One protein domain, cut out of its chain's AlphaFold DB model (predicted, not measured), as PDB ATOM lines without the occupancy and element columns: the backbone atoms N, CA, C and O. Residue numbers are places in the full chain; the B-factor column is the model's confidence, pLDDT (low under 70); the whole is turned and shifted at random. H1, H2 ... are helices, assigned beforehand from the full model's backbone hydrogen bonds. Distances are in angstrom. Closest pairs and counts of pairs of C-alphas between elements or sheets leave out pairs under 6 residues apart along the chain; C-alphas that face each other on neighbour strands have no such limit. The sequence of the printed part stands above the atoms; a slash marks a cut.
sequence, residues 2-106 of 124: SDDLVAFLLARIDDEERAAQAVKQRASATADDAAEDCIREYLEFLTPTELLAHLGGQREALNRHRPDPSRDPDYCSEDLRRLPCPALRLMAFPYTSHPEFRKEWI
ATOM      1  N   SER A   2     -54.026  30.448   5.643       72.88
ATOM      2  CA  SER A   2     -52.858  29.574   5.451       72.88
ATOM      3  C   SER A   2     -53.254  28.234   4.821       72.88
ATOM      4  O   SER A   2     -52.543  27.763   3.943       72.88
ATOM      5  N   ASP A   3     -54.430  27.697   5.161       83.62
ATOM      6  CA  ASP A   3     -54.957  26.481   4.522       83.62
ATOM      7  C   ASP A   3     -55.235  26.665   3.027       83.62
ATOM      8  O   ASP A   3     -54.908  25.789   2.239       83.62
ATOM      9  N   ASP A   4     -55.759  27.823   2.614       89.94
ATOM     10  CA  ASP A   4     -56.050  28.123   1.205       89.94
ATOM     11  C   ASP A   4     -54.759  28.157   0.366       89.94
ATOM     12  O   ASP A   4     -54.743  27.685  -0.766       89.94
ATOM     13  N   LEU A   5     -53.674  28.710   0.924       90.50
ATOM     14  CA  LEU A   5     -52.364  28.742   0.270       90.50
ATOM     15  C   LEU A   5     -51.758  27.338   0.169       90.50
ATOM     16  O   LEU A   5     -51.235  26.973  -0.878       90.50
ATOM     17  N   VAL A   6     -51.842  26.548   1.244       90.06
ATOM     18  CA  VAL A   6     -51.367  25.156   1.245       90.06
ATOM     19  C   VAL A   6     -52.156  24.321   0.238       90.06
ATOM     20  O   VAL A   6     -51.551  23.607  -0.552       90.06
ATOM     21  N   ALA A   7     -53.485  24.447   0.205       92.25
ATOM     22  CA  ALA A   7     -54.334  23.746  -0.756       92.25
ATOM     23  C   ALA A   7     -53.995  24.123  -2.206       92.25
ATOM     24  O   ALA A   7     -53.885  23.244  -3.055       92.25
ATOM     25  N   PHE A   8     -53.769  25.412  -2.478       94.56
ATOM     26  CA  PHE A   8     -53.334  25.885  -3.791       94.56
ATOM     27  C   PHE A   8     -51.983  25.289  -4.210       94.56
ATOM     28  O   PHE A   8     -51.850  24.788  -5.323       94.56
ATOM     29  N   LEU A   9     -50.991  25.309  -3.315       94.06
ATOM     30  CA  LEU A   9     -49.661  24.759  -3.588       94.06
ATOM     31  C   LEU A   9     -49.700  23.242  -3.809       94.06
ATOM     32  O   LEU A   9     -49.071  22.751  -4.739       94.06
ATOM     33  N   LEU A  10     -50.477  22.512  -3.005       94.06
ATOM     34  CA  LEU A  10     -50.667  21.071  -3.186       94.06
ATOM     35  C   LEU A  10     -51.315  20.746  -4.535       94.06
ATOM     36  O   LEU A  10     -50.840  19.849  -5.220       94.06
ATOM     37  N   ALA A  11     -52.331  21.507  -4.954       96.06
ATOM     38  CA  ALA A  11     -52.969  21.302  -6.253       96.06
ATOM     39  C   ALA A  11     -51.989  21.498  -7.424       96.06
ATOM     40  O   ALA A  11     -52.030  20.748  -8.396       96.06
ATOM     41  N   ARG A  12     -51.077  22.476  -7.333       95.25
ATOM     42  CA  ARG A  12     -50.049  22.698  -8.362       95.25
ATOM     43  C   ARG A  12     -48.991  21.601  -8.381       95.25
ATOM     44  O   ARG A  12     -48.652  21.129  -9.459       95.25
ATOM     45  N   ILE A  13     -48.559  21.134  -7.210       93.50
ATOM     46  CA  ILE A  13     -47.677  19.966  -7.105       93.50
ATOM     47  C   ILE A  13     -48.342  18.730  -7.723       93.50
ATOM     48  O   ILE A  13     -47.694  18.028  -8.491       93.50
ATOM     49  N   ASP A  14     -49.628  18.483  -7.452       95.38
ATOM     50  CA  ASP A  14     -50.366  17.354  -8.034       95.38
ATOM     51  C   ASP A  14     -50.459  17.451  -9.572       95.38
ATOM     52  O   ASP A  14     -50.373  16.437 -10.268       95.38
ATOM     53  N   ASP A  15     -50.643  18.657 -10.119       93.62
ATOM     54  CA  ASP A  15     -50.687  18.884 -11.567       93.62
ATOM     55  C   ASP A  15     -49.318  18.649 -12.230       93.62
ATOM     56  O   ASP A  15     -49.244  17.967 -13.257       93.62
ATOM     57  N   GLU A  16     -48.236  19.157 -11.631       91.19
ATOM     58  CA  GLU A  16     -46.860  18.939 -12.098       91.19
ATOM     59  C   GLU A  16     -46.452  17.464 -11.983       91.19
ATOM     60  O   GLU A  16     -45.891  16.898 -12.921       91.19
ATOM     61  N   GLU A  17     -46.808  16.797 -10.884       92.50
ATOM     62  CA  GLU A  17     -46.546  15.373 -10.660       92.50
ATOM     63  C   GLU A  17     -47.261  14.507 -11.704       92.50
ATOM     64  O   GLU A  17     -46.658  13.600 -12.288       92.50
ATOM     65  N   ARG A  18     -48.529  14.814 -12.011       92.62
ATOM     66  CA  ARG A  18     -49.300  14.106 -13.044       92.62
ATOM     67  C   ARG A  18     -48.651  14.240 -14.418       92.62
ATOM     68  O   ARG A  18     -48.570  13.258 -15.156       92.62
ATOM     69  N   ALA A  19     -48.196  15.439 -14.764       87.81
ATOM     70  CA  ALA A  19     -47.568  15.693 -16.051       87.81
ATOM     71  C   ALA A  19     -46.165  15.054 -16.144       87.81
ATOM     72  O   ALA A  19     -45.876  14.381 -17.136       87.81
ATOM     73  N   ALA A  20     -45.355  15.106 -15.082       88.12
ATOM     74  CA  ALA A  20     -44.080  14.389 -14.995       88.12
ATOM     75  C   ALA A  20     -44.256  12.867 -15.127       88.12
ATOM     76  O   ALA A  20     -43.509  12.196 -15.846       88.12
ATOM     77  N   GLN A  21     -45.283  12.314 -14.479       88.94
ATOM     78  CA  GLN A  21     -45.599  10.893 -14.553       88.94
ATOM     79  C   GLN A  21     -46.040  10.475 -15.962       88.94
ATOM     80  O   GLN A  21     -45.628   9.414 -16.436       88.94
ATOM     81  N   ALA A  22     -46.829  11.304 -16.653       87.31
ATOM     82  CA  ALA A  22     -47.228  11.049 -18.035       87.31
ATOM     83  C   ALA A  22     -46.011  11.001 -18.978       87.31
ATOM     84  O   ALA A  22     -45.906  10.091 -19.804       87.31
ATOM     85  N   VAL A  23     -45.052  11.917 -18.811       85.62
ATOM     86  CA  VAL A  23     -43.795  11.919 -19.581       85.62
ATOM     87  C   VAL A  23     -42.964  10.676 -19.284       85.62
ATOM     88  O   VAL A  23     -42.524  10.001 -20.213       85.62
ATOM     89  N   LYS A  24     -42.812  10.305 -18.008       85.19
ATOM     90  CA  LYS A  24     -42.094   9.088 -17.602       85.19
ATOM     91  C   LYS A  24     -42.702   7.821 -18.209       85.19
ATOM     92  O   LYS A  24     -41.972   6.956 -18.695       85.19
ATOM     93  N   GLN A  25     -44.031   7.706 -18.191       86.88
ATOM     94  CA  GLN A  25     -44.751   6.572 -18.775       86.88
ATOM     95  C   GLN A  25     -44.569   6.508 -20.292       86.88
ATOM     96  O   GLN A  25     -44.295   5.435 -20.823       86.88
ATOM     97  N   ARG A  26     -44.664   7.652 -20.983       83.75
ATOM     98  CA  ARG A  26     -44.457   7.732 -22.434       83.75
ATOM     99  C   ARG A  26     -43.028   7.367 -22.826       83.75
ATOM    100  O   ARG A  26     -42.861   6.535 -23.710       83.75
ATOM    101  N   ALA A  27     -42.031   7.911 -22.128       81.25
ATOM    102  CA  ALA A  27     -40.621   7.595 -22.355       81.25
ATOM    103  C   ALA A  27     -40.322   6.101 -22.147       81.25
ATOM    104  O   ALA A  27     -39.552   5.517 -22.897       81.25
ATOM    105  N   SER A  28     -40.983   5.464 -21.174       80.88
ATOM    106  CA  SER A  28     -40.847   4.021 -20.926       80.88
ATOM    107  C   SER A  28     -41.521   3.150 -21.998       80.88
ATOM    108  O   SER A  28     -41.203   1.970 -22.112       80.88
ATOM    109  N   ALA A  29     -42.481   3.698 -22.751       82.00
ATOM    110  CA  ALA A  29     -43.243   2.978 -23.772       82.00
ATOM    111  C   ALA A  29     -42.650   3.108 -25.188       82.00
ATOM    112  O   ALA A  29     -42.980   2.310 -26.065       82.00
ATOM    113  N   THR A  30     -41.804   4.108 -25.436       75.75
ATOM    114  CA  THR A  30     -41.170   4.350 -26.737       75.75
ATOM    115  C   THR A  30     -39.794   3.695 -26.809       75.75
ATOM    116  O   THR A  30     -38.963   3.937 -25.943       75.75
ATOM    117  N   ALA A  31     -39.543   2.904 -27.858       58.16
ATOM    118  CA  ALA A  31     -38.219   2.354 -28.145       58.16
ATOM    119  C   ALA A  31     -37.258   3.482 -28.581       58.16
ATOM    120  O   ALA A  31     -37.391   4.026 -29.677       58.16
ATOM    121  N   ASP A  32     -36.366   3.834 -27.659       65.19
ATOM    122  CA  ASP A  32     -35.140   4.645 -27.701       65.19
ATOM    123  C   ASP A  32     -35.131   6.048 -28.352       65.19
ATOM    124  O   ASP A  32     -34.672   6.971 -27.687       65.19
ATOM    125  N   ASP A  33     -35.695   6.308 -29.537       59.81
ATOM    126  CA  ASP A  33     -35.512   7.633 -30.183       59.81
ATOM    127  C   ASP A  33     -36.620   8.654 -29.844       59.81
ATOM    128  O   ASP A  33     -36.366   9.842 -29.657       59.81
ATOM    129  N   ALA A  34     -37.874   8.213 -29.701       61.28
ATOM    130  CA  ALA A  34     -38.992   9.120 -29.386       61.28
ATOM    131  C   ALA A  34     -39.068   9.512 -27.895       61.28
ATOM    132  O   ALA A  34     -39.799  10.440 -27.529       61.28
ATOM    133  N   ALA A  35     -38.328   8.808 -27.031       61.78
ATOM    134  CA  ALA A  35     -38.251   9.094 -25.603       61.78
ATOM    135  C   ALA A  35     -37.473  10.391 -25.333       61.78
ATOM    136  O   ALA A  35     -37.911  11.198 -24.509       61.78
ATOM    137  N   GLU A  36     -36.364  10.619 -26.046       62.53
ATOM    138  CA  GLU A  36     -35.531  11.818 -25.883       62.53
ATOM    139  C   GLU A  36     -36.289  13.100 -26.240       62.53
ATOM    140  O   GLU A  36     -36.216  14.079 -25.497       62.53
ATOM    141  N   ASP A  37     -37.088  13.087 -27.310       65.69
ATOM    142  CA  ASP A  37     -37.913  14.237 -27.704       65.69
ATOM    143  C   ASP A  37     -38.972  14.580 -26.651       65.69
ATOM    144  O   ASP A  37     -39.141  15.748 -26.298       65.69
ATOM    145  N   CYS A  38     -39.631  13.563 -26.085       61.12
ATOM    146  CA  CYS A  38     -40.631  13.759 -25.033       61.12
ATOM    147  C   CYS A  38     -40.018  14.288 -23.727       61.12
ATOM    148  O   CYS A  38     -40.660  15.059 -23.015       61.12
ATOM    149  N   ILE A  39     -38.794  13.863 -23.390       62.81
ATOM    150  CA  ILE A  39     -38.080  14.324 -22.193       62.81
ATOM    151  C   ILE A  39     -37.598  15.763 -22.390       62.81
ATOM    152  O   ILE A  39     -37.806  16.602 -21.516       62.81
ATOM    153  N   ARG A  40     -37.012  16.069 -23.551       65.50
ATOM    154  CA  ARG A  40     -36.475  17.393 -23.879       65.50
ATOM    155  C   ARG A  40     -37.547  18.482 -23.927       65.50
ATOM    156  O   ARG A  40     -37.284  19.592 -23.486       65.50
ATOM    157  N   GLU A  41     -38.741  18.172 -24.432       64.81
ATOM    158  CA  GLU A  41     -39.861  19.125 -24.492       64.81
ATOM    159  C   GLU A  41     -40.387  19.505 -23.097       64.81
ATOM    160  O   GLU A  41     -40.840  20.628 -22.885       64.81
ATOM    161  N   TYR A  42     -40.313  18.585 -22.133       63.59
ATOM    162  CA  TYR A  42     -40.880  18.790 -20.802       63.59
ATOM    163  C   TYR A  42     -39.863  19.324 -19.784       63.59
ATOM    164  O   TYR A  42     -40.247  19.904 -18.769       63.59
ATOM    165  N   LEU A  43     -38.567  19.099 -20.010       61.97
ATOM    166  CA  LEU A  43     -37.557  19.226 -18.969       61.97
ATOM    167  C   LEU A  43     -36.255  19.817 -19.504       61.97
ATOM    168  O   LEU A  43     -35.287  19.106 -19.762       61.97
ATOM    169  N   GLU A  44     -36.186  21.143 -19.584       68.62
ATOM    170  CA  GLU A  44     -34.918  21.824 -19.879       68.62
ATOM    171  C   GLU A  44     -33.844  21.597 -18.790       68.62
ATOM    172  O   GLU A  44     -32.670  21.855 -19.048       68.62
ATOM    173  N   PHE A  45     -34.202  21.104 -17.586       68.81
ATOM    174  CA  PHE A  45     -33.279  21.081 -16.436       68.81
ATOM    175  C   PHE A  45     -33.291  19.844 -15.513       68.81
ATOM    176  O   PHE A  45     -32.339  19.693 -14.753       68.81
ATOM    177  N   LEU A  46     -34.306  18.967 -15.522       79.88
ATOM    178  CA  LEU A  46     -34.401  17.822 -14.586       79.88
ATOM    179  C   LEU A  46     -34.962  16.587 -15.279       79.88
ATOM    180  O   LEU A  46     -35.961  16.707 -15.950       79.88
ATOM    181  N   THR A  47     -34.451  15.378 -15.076       85.31
ATOM    182  CA  THR A  47     -35.147  14.161 -15.545       85.31
ATOM    183  C   THR A  47     -36.527  14.007 -14.872       85.31
ATOM    184  O   THR A  47     -36.730  14.526 -13.769       85.31
ATOM    185  N   PRO A  48     -37.488  13.243 -15.446       84.31
ATOM    186  CA  PRO A  48     -38.797  13.053 -14.808       84.31
ATOM    187  C   PRO A  48     -38.685  12.497 -13.383       84.31
ATOM    188  O   PRO A  48     -39.460  12.855 -12.502       84.31
ATOM    189  N   THR A  49     -37.692  11.640 -13.132       85.50
ATOM    190  CA  THR A  49     -37.423  11.084 -11.802       85.50
ATOM    191  C   THR A  49     -36.927  12.147 -10.820       85.50
ATOM    192  O   THR A  49     -37.387  12.172  -9.679       85.50
ATOM    193  N   GLU A  50     -36.024  13.036 -11.239       87.56
ATOM    194  CA  GLU A  50     -35.530  14.131 -10.391       87.56
ATOM    195  C   GLU A  50     -36.628  15.150 -10.082       87.56
ATOM    196  O   GLU A  50     -36.741  15.593  -8.939       87.56
ATOM    197  N   LEU A  51     -37.485  15.467 -11.060       87.94
ATOM    198  CA  LEU A  51     -38.644  16.330 -10.843       87.94
ATOM    199  C   LEU A  51     -39.612  15.716  -9.820       87.94
ATOM    200  O   LEU A  51     -40.009  16.392  -8.875       87.94
ATOM    201  N   LEU A  52     -39.939  14.424  -9.936       89.06
ATOM    202  CA  LEU A  52     -40.789  13.737  -8.954       89.06
ATOM    203  C   LEU A  52     -40.178  13.758  -7.542       89.06
ATOM    204  O   LEU A  52     -40.886  14.004  -6.566       89.06
ATOM    205  N   ALA A  53     -38.862  13.549  -7.416       88.81
ATOM    206  CA  ALA A  53     -38.171  13.649  -6.129       88.81
ATOM    207  C   ALA A  53     -38.221  15.077  -5.555       88.81
ATOM    208  O   ALA A  53     -38.460  15.258  -4.358       88.81
ATOM    209  N   HIS A  54     -38.050  16.092  -6.407       89.69
ATOM    210  CA  HIS A  54     -38.171  17.498  -6.029       89.69
ATOM    211  C   HIS A  54     -39.578  17.830  -5.510       89.69
ATOM    212  O   HIS A  54     -39.713  18.388  -4.419       89.69
ATOM    213  N   LEU A  55     -40.620  17.426  -6.242       91.69
ATOM    214  CA  LEU A  55     -42.024  17.618  -5.864       91.69
ATOM    215  C   LEU A  55     -42.370  16.898  -4.551       91.69
ATOM    216  O   LEU A  55     -43.063  17.458  -3.700       91.69
ATOM    217  N   GLY A  56     -41.821  15.700  -4.327       91.50
ATOM    218  CA  GLY A  56     -41.929  14.994  -3.048       91.50
ATOM    219  C   GLY A  56     -41.339  15.794  -1.881       91.50
ATOM    220  O   GLY A  56     -41.980  15.939  -0.839       91.50
ATOM    221  N   GLY A  57     -40.157  16.391  -2.072       88.06
ATOM    222  CA  GLY A  57     -39.535  17.280  -1.085       88.06
ATOM    223  C   GLY A  57     -40.353  18.548  -0.811       88.06
ATOM    224  O   GLY A  57     -40.488  18.963   0.340       88.06
ATOM    225  N   GLN A  58     -40.954  19.140  -1.847       91.12
ATOM    226  CA  GLN A  58     -41.850  20.289  -1.698       91.12
ATOM    227  C   GLN A  58     -43.124  19.936  -0.915       91.12
ATOM    228  O   GLN A  58     -43.545  20.709  -0.054       91.12
ATOM    229  N   ARG A  59     -43.718  18.761  -1.162       92.75
ATOM    230  CA  ARG A  59     -44.894  18.270  -0.424       92.75
ATOM    231  C   ARG A  59     -44.579  18.075   1.060       92.75
ATOM    232  O   ARG A  59     -45.359  18.493   1.913       92.75
ATOM    233  N   GLU A  60     -43.423  17.497   1.368       88.56
ATOM    234  CA  GLU A  60     -42.962  17.332   2.748       88.56
ATOM    235  C   GLU A  60     -42.734  18.684   3.441       88.56
ATOM    236  O   GLU A  60     -43.167  18.889   4.576       88.56
ATOM    237  N   ALA A  61     -42.132  19.651   2.739       86.69
ATOM    238  CA  ALA A  61     -42.000  21.012   3.252       86.69
ATOM    239  C   ALA A  61     -43.376  21.638   3.548       86.69
ATOM    240  O   ALA A  61     -43.585  22.185   4.630       86.69
ATOM    241  N   LEU A  62     -44.350  21.508   2.641       87.00
ATOM    242  CA  LEU A  62     -45.709  22.011   2.864       87.00
ATOM    243  C   LEU A  62     -46.367  21.401   4.102       87.00
ATOM    244  O   LEU A  62     -47.011  22.129   4.856       87.00
ATOM    245  N   ASN A  63     -46.186  20.099   4.325       83.31
ATOM    246  CA  ASN A  63     -46.728  19.414   5.495       83.31
ATOM    247  C   ASN A  63     -46.129  19.957   6.798       83.31
ATOM    248  O   ASN A  63     -46.887  20.268   7.714       83.31
ATOM    249  N   ARG A  64     -44.807  20.175   6.853       80.50
ATOM    250  CA  ARG A  64     -44.124  20.751   8.029       80.50
ATOM    251  C   ARG A  64     -44.548  22.190   8.335       80.50
ATOM    252  O   ARG A  64     -44.542  22.620   9.484       80.50
ATOM    253  N   HIS A  65     -44.927  22.945   7.305       77.88
ATOM    254  CA  HIS A  65     -45.387  24.329   7.436       77.88
ATOM    255  C   HIS A  65     -46.918  24.467   7.512       77.88
ATOM    256  O   HIS A  65     -47.432  25.591   7.592       77.88
ATOM    257  N   ARG A  66     -47.671  23.358   7.495       73.44
ATOM    258  CA  ARG A  66     -49.129  23.388   7.624       73.44
ATOM    259  C   ARG A  66     -49.489  23.894   9.021       73.44
ATOM    260  O   ARG A  66     -48.900  23.430   9.990       73.44
ATOM    261  N   PRO A  67     -50.423  24.849   9.160       62.56
ATOM    262  CA  PRO A  67     -50.807  25.386  10.461       62.56
ATOM    263  C   PRO A  67     -51.552  24.326  11.293       62.56
ATOM    264  O   PRO A  67     -52.776  24.334  11.356       62.56
ATOM    265  N   ASP A  68     -50.823  23.430  11.956       64.88
ATOM    266  CA  ASP A  68     -51.306  22.723  13.141       64.88
ATOM    267  C   ASP A  68     -50.592  23.310  14.368       64.88
ATOM    268  O   ASP A  68     -49.472  22.918  14.699       64.88
ATOM    269  N   PRO A  69     -51.207  24.292  15.046       51.72
ATOM    270  CA  PRO A  69     -50.587  24.960  16.183       51.72
ATOM    271  C   PRO A  69     -50.477  24.071  17.433       51.72
ATOM    272  O   PRO A  69     -50.016  24.559  18.462       51.72
ATOM    273  N   SER A  70     -50.939  22.812  17.402       54.66
ATOM    274  CA  SER A  70     -51.179  22.049  18.627       54.66
ATOM    275  C   SER A  70     -50.176  20.942  18.955       54.66
ATOM    276  O   SER A  70     -50.134  20.556  20.126       54.66
ATOM    277  N   ARG A  71     -49.379  20.404  18.012       53.78
ATOM    278  CA  ARG A  71     -48.653  19.142  18.294       53.78
ATOM    279  C   ARG A  71     -47.295  18.880  17.645       53.78
ATOM    280  O   ARG A  71     -46.706  17.868  18.016       53.78
ATOM    281  N   ASP A  72     -46.772  19.728  16.766       56.66
ATOM    282  CA  ASP A  72     -45.495  19.415  16.113       56.66
ATOM    283  C   ASP A  72     -44.328  20.257  16.674       56.66
ATOM    284  O   ASP A  72     -44.299  21.471  16.452       56.66
ATOM    285  N   PRO A  73     -43.374  19.668  17.427       57.50
ATOM    286  CA  PRO A  73     -42.164  20.370  17.863       57.50
ATOM    287  C   PRO A  73     -41.267  20.802  16.690       57.50
ATOM    288  O   PRO A  73     -40.457  21.709  16.874       57.50
ATOM    289  N   ASP A  74     -41.451  20.219  15.499       57.78
ATOM    290  CA  ASP A  74     -40.759  20.590  14.262       57.78
ATOM    291  C   ASP A  74     -41.542  21.622  13.427       57.78
ATOM    292  O   ASP A  74     -41.128  21.983  12.317       57.78
ATOM    293  N   TYR A  75     -42.656  22.150  13.954       60.62
ATOM    294  CA  TYR A  75     -43.332  23.293  13.352       60.62
ATOM    295  C   TYR A  75     -42.375  24.485  13.304       60.62
ATOM    296  O   TYR A  75     -41.709  24.812  14.290       60.62
ATOM    297  N   CYS A  76     -42.329  25.179  12.167       65.62
ATOM    298  CA  CYS A  76     -41.467  26.344  12.005       65.62
ATOM    299  C   CYS A  76     -41.842  27.443  13.021       65.62
ATOM    300  O   CYS A  76     -42.808  28.193  12.861       65.62
ATOM    301  N   SER A  77     -41.077  27.525  14.108       57.84
ATOM    302  CA  SER A  77     -41.379  28.338  15.291       57.84
ATOM    303  C   SER A  77     -41.286  29.849  15.038       57.84
ATOM    304  O   SER A  77     -41.941  30.637  15.724       57.84
ATOM    305  N   GLU A  78     -40.563  30.258  13.993       56.50
ATOM    306  CA  GLU A  78     -40.486  31.642  13.499       56.50
ATOM    307  C   GLU A  78     -41.820  32.133  12.871       56.50
ATOM    308  O   GLU A  78     -42.048  33.341  12.741       56.50
ATOM    309  N   ASP A  79     -42.749  31.224  12.523       57.16
ATOM    310  CA  ASP A  79     -43.894  31.513  11.642       57.16
ATOM    311  C   ASP A  79     -45.225  31.830  12.324       57.16
ATOM    312  O   ASP A  79     -46.103  32.434  11.691       57.16
ATOM    313  N   LEU A  80     -45.397  31.514  13.612       55.94
ATOM    314  CA  LEU A  80     -46.683  31.713  14.304       55.94
ATOM    315  C   LEU A  80     -47.134  33.185  14.315       55.94
ATOM    316  O   LEU A  80     -48.328  33.479  14.330       55.94
ATOM    317  N   ARG A  81     -46.190  34.135  14.259       60.06
ATOM    318  CA  ARG A  81     -46.480  35.582  14.247       60.06
ATOM    319  C   ARG A  81     -46.710  36.159  12.846       60.06
ATOM    320  O   ARG A  81     -47.061  37.334  12.729       60.06
ATOM    321  N   ARG A  82     -46.475  35.390  11.774       66.19
ATOM    322  CA  ARG A  82     -46.457  35.885  10.382       66.19
ATOM    323  C   ARG A  82     -47.271  35.029   9.414       66.19
ATOM    324  O   ARG A  82     -46.971  35.016   8.224       66.19
ATOM    325  N   LEU A  83     -48.337  34.387   9.889       66.94
ATOM    326  CA  LEU A  83     -49.192  33.540   9.056       66.94
ATOM    327  C   LEU A  83     -49.733  34.266   7.797       66.94
ATOM    328  O   LEU A  83     -50.162  35.426   7.876       66.94
ATOM    329  N   PRO A  84     -49.743  33.599   6.624       73.69
ATOM    330  CA  PRO A  84     -49.064  32.328   6.334       73.69
ATOM    331  C   PRO A  84     -47.535  32.468   6.310       73.69
ATOM    332  O   PRO A  84     -47.038  33.505   5.853       73.69
ATOM    333  N   CYS A  85     -46.848  31.407   6.756       79.62
ATOM    334  CA  CYS A  85     -45.390  31.226   6.761       79.62
ATOM    335  C   CYS A  85     -44.714  31.864   5.521       79.62
ATOM    336  O   CYS A  85     -45.172  31.643   4.393       79.62
ATOM    337  N   PRO A  86     -43.626  32.648   5.671       81.81
ATOM    338  CA  PRO A  86     -42.898  33.228   4.547       81.81
ATOM    339  C   PRO A  86     -42.364  32.192   3.552       81.81
ATOM    340  O   PRO A  86     -42.375  32.484   2.359       81.81
ATOM    341  N   ALA A  87     -41.960  30.997   4.002       83.75
ATOM    342  CA  ALA A  87     -41.513  29.925   3.108       83.75
ATOM    343  C   ALA A  87     -42.634  29.494   2.150       83.75
ATOM    344  O   ALA A  87     -42.416  29.442   0.943       83.75
ATOM    345  N   LEU A  88     -43.867  29.331   2.648       87.75
ATOM    346  CA  LEU A  88     -45.029  29.031   1.802       87.75
ATOM    347  C   LEU A  88     -45.276  30.118   0.748       87.75
ATOM    348  O   LEU A  88     -45.612  29.829  -0.397       87.75
ATOM    349  N   ARG A  89     -45.084  31.392   1.107       88.00
ATOM    350  CA  ARG A  89     -45.243  32.504   0.156       88.00
ATOM    351  C   ARG A  89     -44.150  32.537  -0.908       88.00
ATOM    352  O   ARG A  89     -44.426  32.943  -2.031       88.00
ATOM    353  N   LEU A  90     -42.926  32.149  -0.554       88.06
ATOM    354  CA  LEU A  90     -41.827  32.018  -1.510       88.06
ATOM    355  C   LEU A  90     -42.090  30.865  -2.481       88.06
ATOM    356  O   LEU A  90     -41.946  31.058  -3.684       88.06
ATOM    357  N   MET A  91     -42.574  29.723  -1.985       90.88
ATOM    358  CA  MET A  91     -42.980  28.594  -2.833       90.88
ATOM    359  C   MET A  91     -44.121  28.952  -3.789       90.88
ATOM    360  O   MET A  91     -44.191  28.418  -4.886       90.88
ATOM    361  N   ALA A  92     -44.999  29.879  -3.405       92.12
ATOM    362  CA  ALA A  92     -46.104  30.314  -4.255       92.12
ATOM    363  C   ALA A  92     -45.706  31.330  -5.335       92.12
ATOM    364  O   ALA A  92     -46.484  31.586  -6.252       92.12
ATOM    365  N   PHE A  93     -44.516  31.926  -5.234       89.56
ATOM    366  CA  PHE A  93     -44.077  33.002  -6.118       89.56
ATOM    367  C   PHE A  93     -44.034  32.630  -7.616       89.56
ATOM    368  O   PHE A  93     -44.495  33.445  -8.424       89.56
ATOM    369  N   PRO A  94     -43.583  31.421  -8.019       91.38
ATOM    370  CA  PRO A  94     -43.628  30.989  -9.419       91.38
ATOM    371  C   PRO A  94     -45.040  30.999 -10.021       91.38
ATOM    372  O   PRO A  94     -45.203  31.188 -11.221       91.38
ATOM    373  N   TYR A  95     -46.076  30.876  -9.189       93.25
ATOM    374  CA  TYR A  95     -47.468  30.805  -9.628       93.25
ATOM    375  C   TYR A  95     -48.190  32.160  -9.619       93.25
ATOM    376  O   TYR A  95     -49.413  32.202  -9.708       93.25
ATOM    377  N   THR A  96     -47.472  33.283  -9.524       93.81
ATOM    378  CA  THR A  96     -48.073  34.633  -9.466       93.81
ATOM    379  C   THR A  96     -48.909  35.011 -10.694       93.81
ATOM    380  O   THR A  96     -49.808  35.843 -10.577       93.81
ATOM    381  N   SER A  97     -48.655  34.382 -11.843       91.94
ATOM    382  CA  SER A  97     -49.441  34.545 -13.077       91.94
ATOM    383  C   SER A  97     -50.663  33.620 -13.156       91.94
ATOM    384  O   SER A  97     -51.442  33.720 -14.103       91.94
ATOM    385  N   HIS A  98     -50.840  32.702 -12.202       94.69
ATOM    386  CA  HIS A  98     -51.947  31.750 -12.210       94.69
ATOM    387  C   HIS A  98     -53.280  32.463 -11.898       94.69
ATOM    388  O   HIS A  98     -53.327  33.256 -10.958       94.69
ATOM    389  N   PRO A  99     -54.394  32.181 -12.604       95.12
ATOM    390  CA  PRO A  99     -55.669  32.887 -12.401       95.12
ATOM    391  C   PRO A  99     -56.247  32.738 -10.985       95.12
ATOM    392  O   PRO A  99     -56.886  33.648 -10.469       95.12
ATOM    393  N   GLU A 100     -55.999  31.596 -10.345       94.81
ATOM    394  CA  GLU A 100     -56.418  31.324  -8.961       94.81
ATOM    395  C   GLU A 100     -55.456  31.899  -7.903       94.81
ATOM    396  O   GLU A 100     -55.727  31.814  -6.704       94.81
ATOM    397  N   PHE A 101     -54.321  32.471  -8.318       93.50
ATOM    398  CA  PHE A 101     -53.355  33.043  -7.389       93.50
ATOM    399  C   PHE A 101     -53.910  34.308  -6.730       93.50
ATOM    400  O   PHE A 101     -54.380  35.243  -7.384       93.50
ATOM    401  N   ARG A 102     -53.802  34.380  -5.404       92.50
ATOM    402  CA  ARG A 102     -54.304  35.509  -4.617       92.50
ATOM    403  C   ARG A 102     -53.177  36.475  -4.256       92.50
ATOM    404  O   ARG A 102     -52.152  36.085  -3.703       92.50
ATOM    405  N   LYS A 103     -53.375  37.777  -4.506       89.50
ATOM    406  CA  LYS A 103     -52.353  38.831  -4.294       89.50
ATOM    407  C   LYS A 103     -51.854  38.912  -2.846       89.50
ATOM    408  O   LYS A 103     -50.727  39.335  -2.587       89.50
ATOM    409  N   GLU A 104     -52.668  38.508  -1.878       87.56
ATOM    410  CA  GLU A 104     -52.284  38.404  -0.470       87.56
ATOM    411  C   GLU A 104     -51.178  37.374  -0.196       87.56
ATOM    412  O   GLU A 104     -50.472  37.510   0.808       87.56
ATOM    413  N   TRP A 105     -50.979  36.394  -1.077       89.56
ATOM    414  CA  TRP A 105     -49.926  35.390  -0.949       89.56
ATOM    415  C   TRP A 105     -48.547  35.921  -1.340       89.56
ATOM    416  O   TRP A 105     -47.546  35.350  -0.923       89.56
ATOM    417  N   ILE A 106     -48.465  37.069  -2.026       87.19
ATOM    418  CA  ILE A 106     -47.185  37.705  -2.368       87.19
ATOM    419  C   ILE A 106     -46.415  38.042  -1.075       87.19
ATOM    420  O   ILE A 106     -46.978  38.722  -0.189       87.19
TER     421      ILE A 106
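AT A GLANCE: This is residues 2 to 106 of the 124 residues of an uncharacterized protein of Streptomyces sp. TLI_235 (UniProt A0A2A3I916). One long helix, H1, runs along most of an elongated shape; H2 and then H3 fold back along it, and a long loop, residues 65 to 85, leads at the end where H1 begins to short H4. The printed part has 105 residues, 61 of them in four named helices in the order H1 to H4, with no named strand; the class is all helix, and the whole is loose, with a radius of gyration of the C-alphas of 16.8 A and spans of 54 by 31 by 18 A.

IN THESE COORDINATES: H1, residues 2 to 29, begins at C-alpha 2 (-52.858, 29.574, 5.451) and is 40.7 A long. H2 is residues 33 to 42, 15.5 A; H3, 48 to 64, 24.7 A; H4, 86 to 91, 8.7 A, ends at C-alpha 91 (-42.980, 28.594, -2.833).

HOW THE PARTS SIT: H1 is the hub, its packing mostly aligned, helix lines at shallow tilts. With residues 20 to 28 alone it touches H2, a helical hairpin, at 16 degrees, opposite ways; the closest C-alphas, Ala 27 and Ala 35, are 4.3 A apart. H3 touches H1 at 18 degrees, opposite ways, closest C-alphas Ala 20 and Pro 48, 5.5 A. H4 only just touches H1, with 3 pairs of C-alphas within 8 A, closest Val 6 and Leu 88, 7.4 A. H2 and H4 are apart. Every O i to N i+4 pair is within hydrogen-bond range in H1, H3 and H4; in H2, 4 of 6.

THE WHOLE: The C-alphas farthest apart, Ala 31 and Arg 81, are 54.5 A apart. The printed part has no cut; the link H3 to H4 is long. pLDDT is under 70 in residues 31 to 45 and 67 to 83.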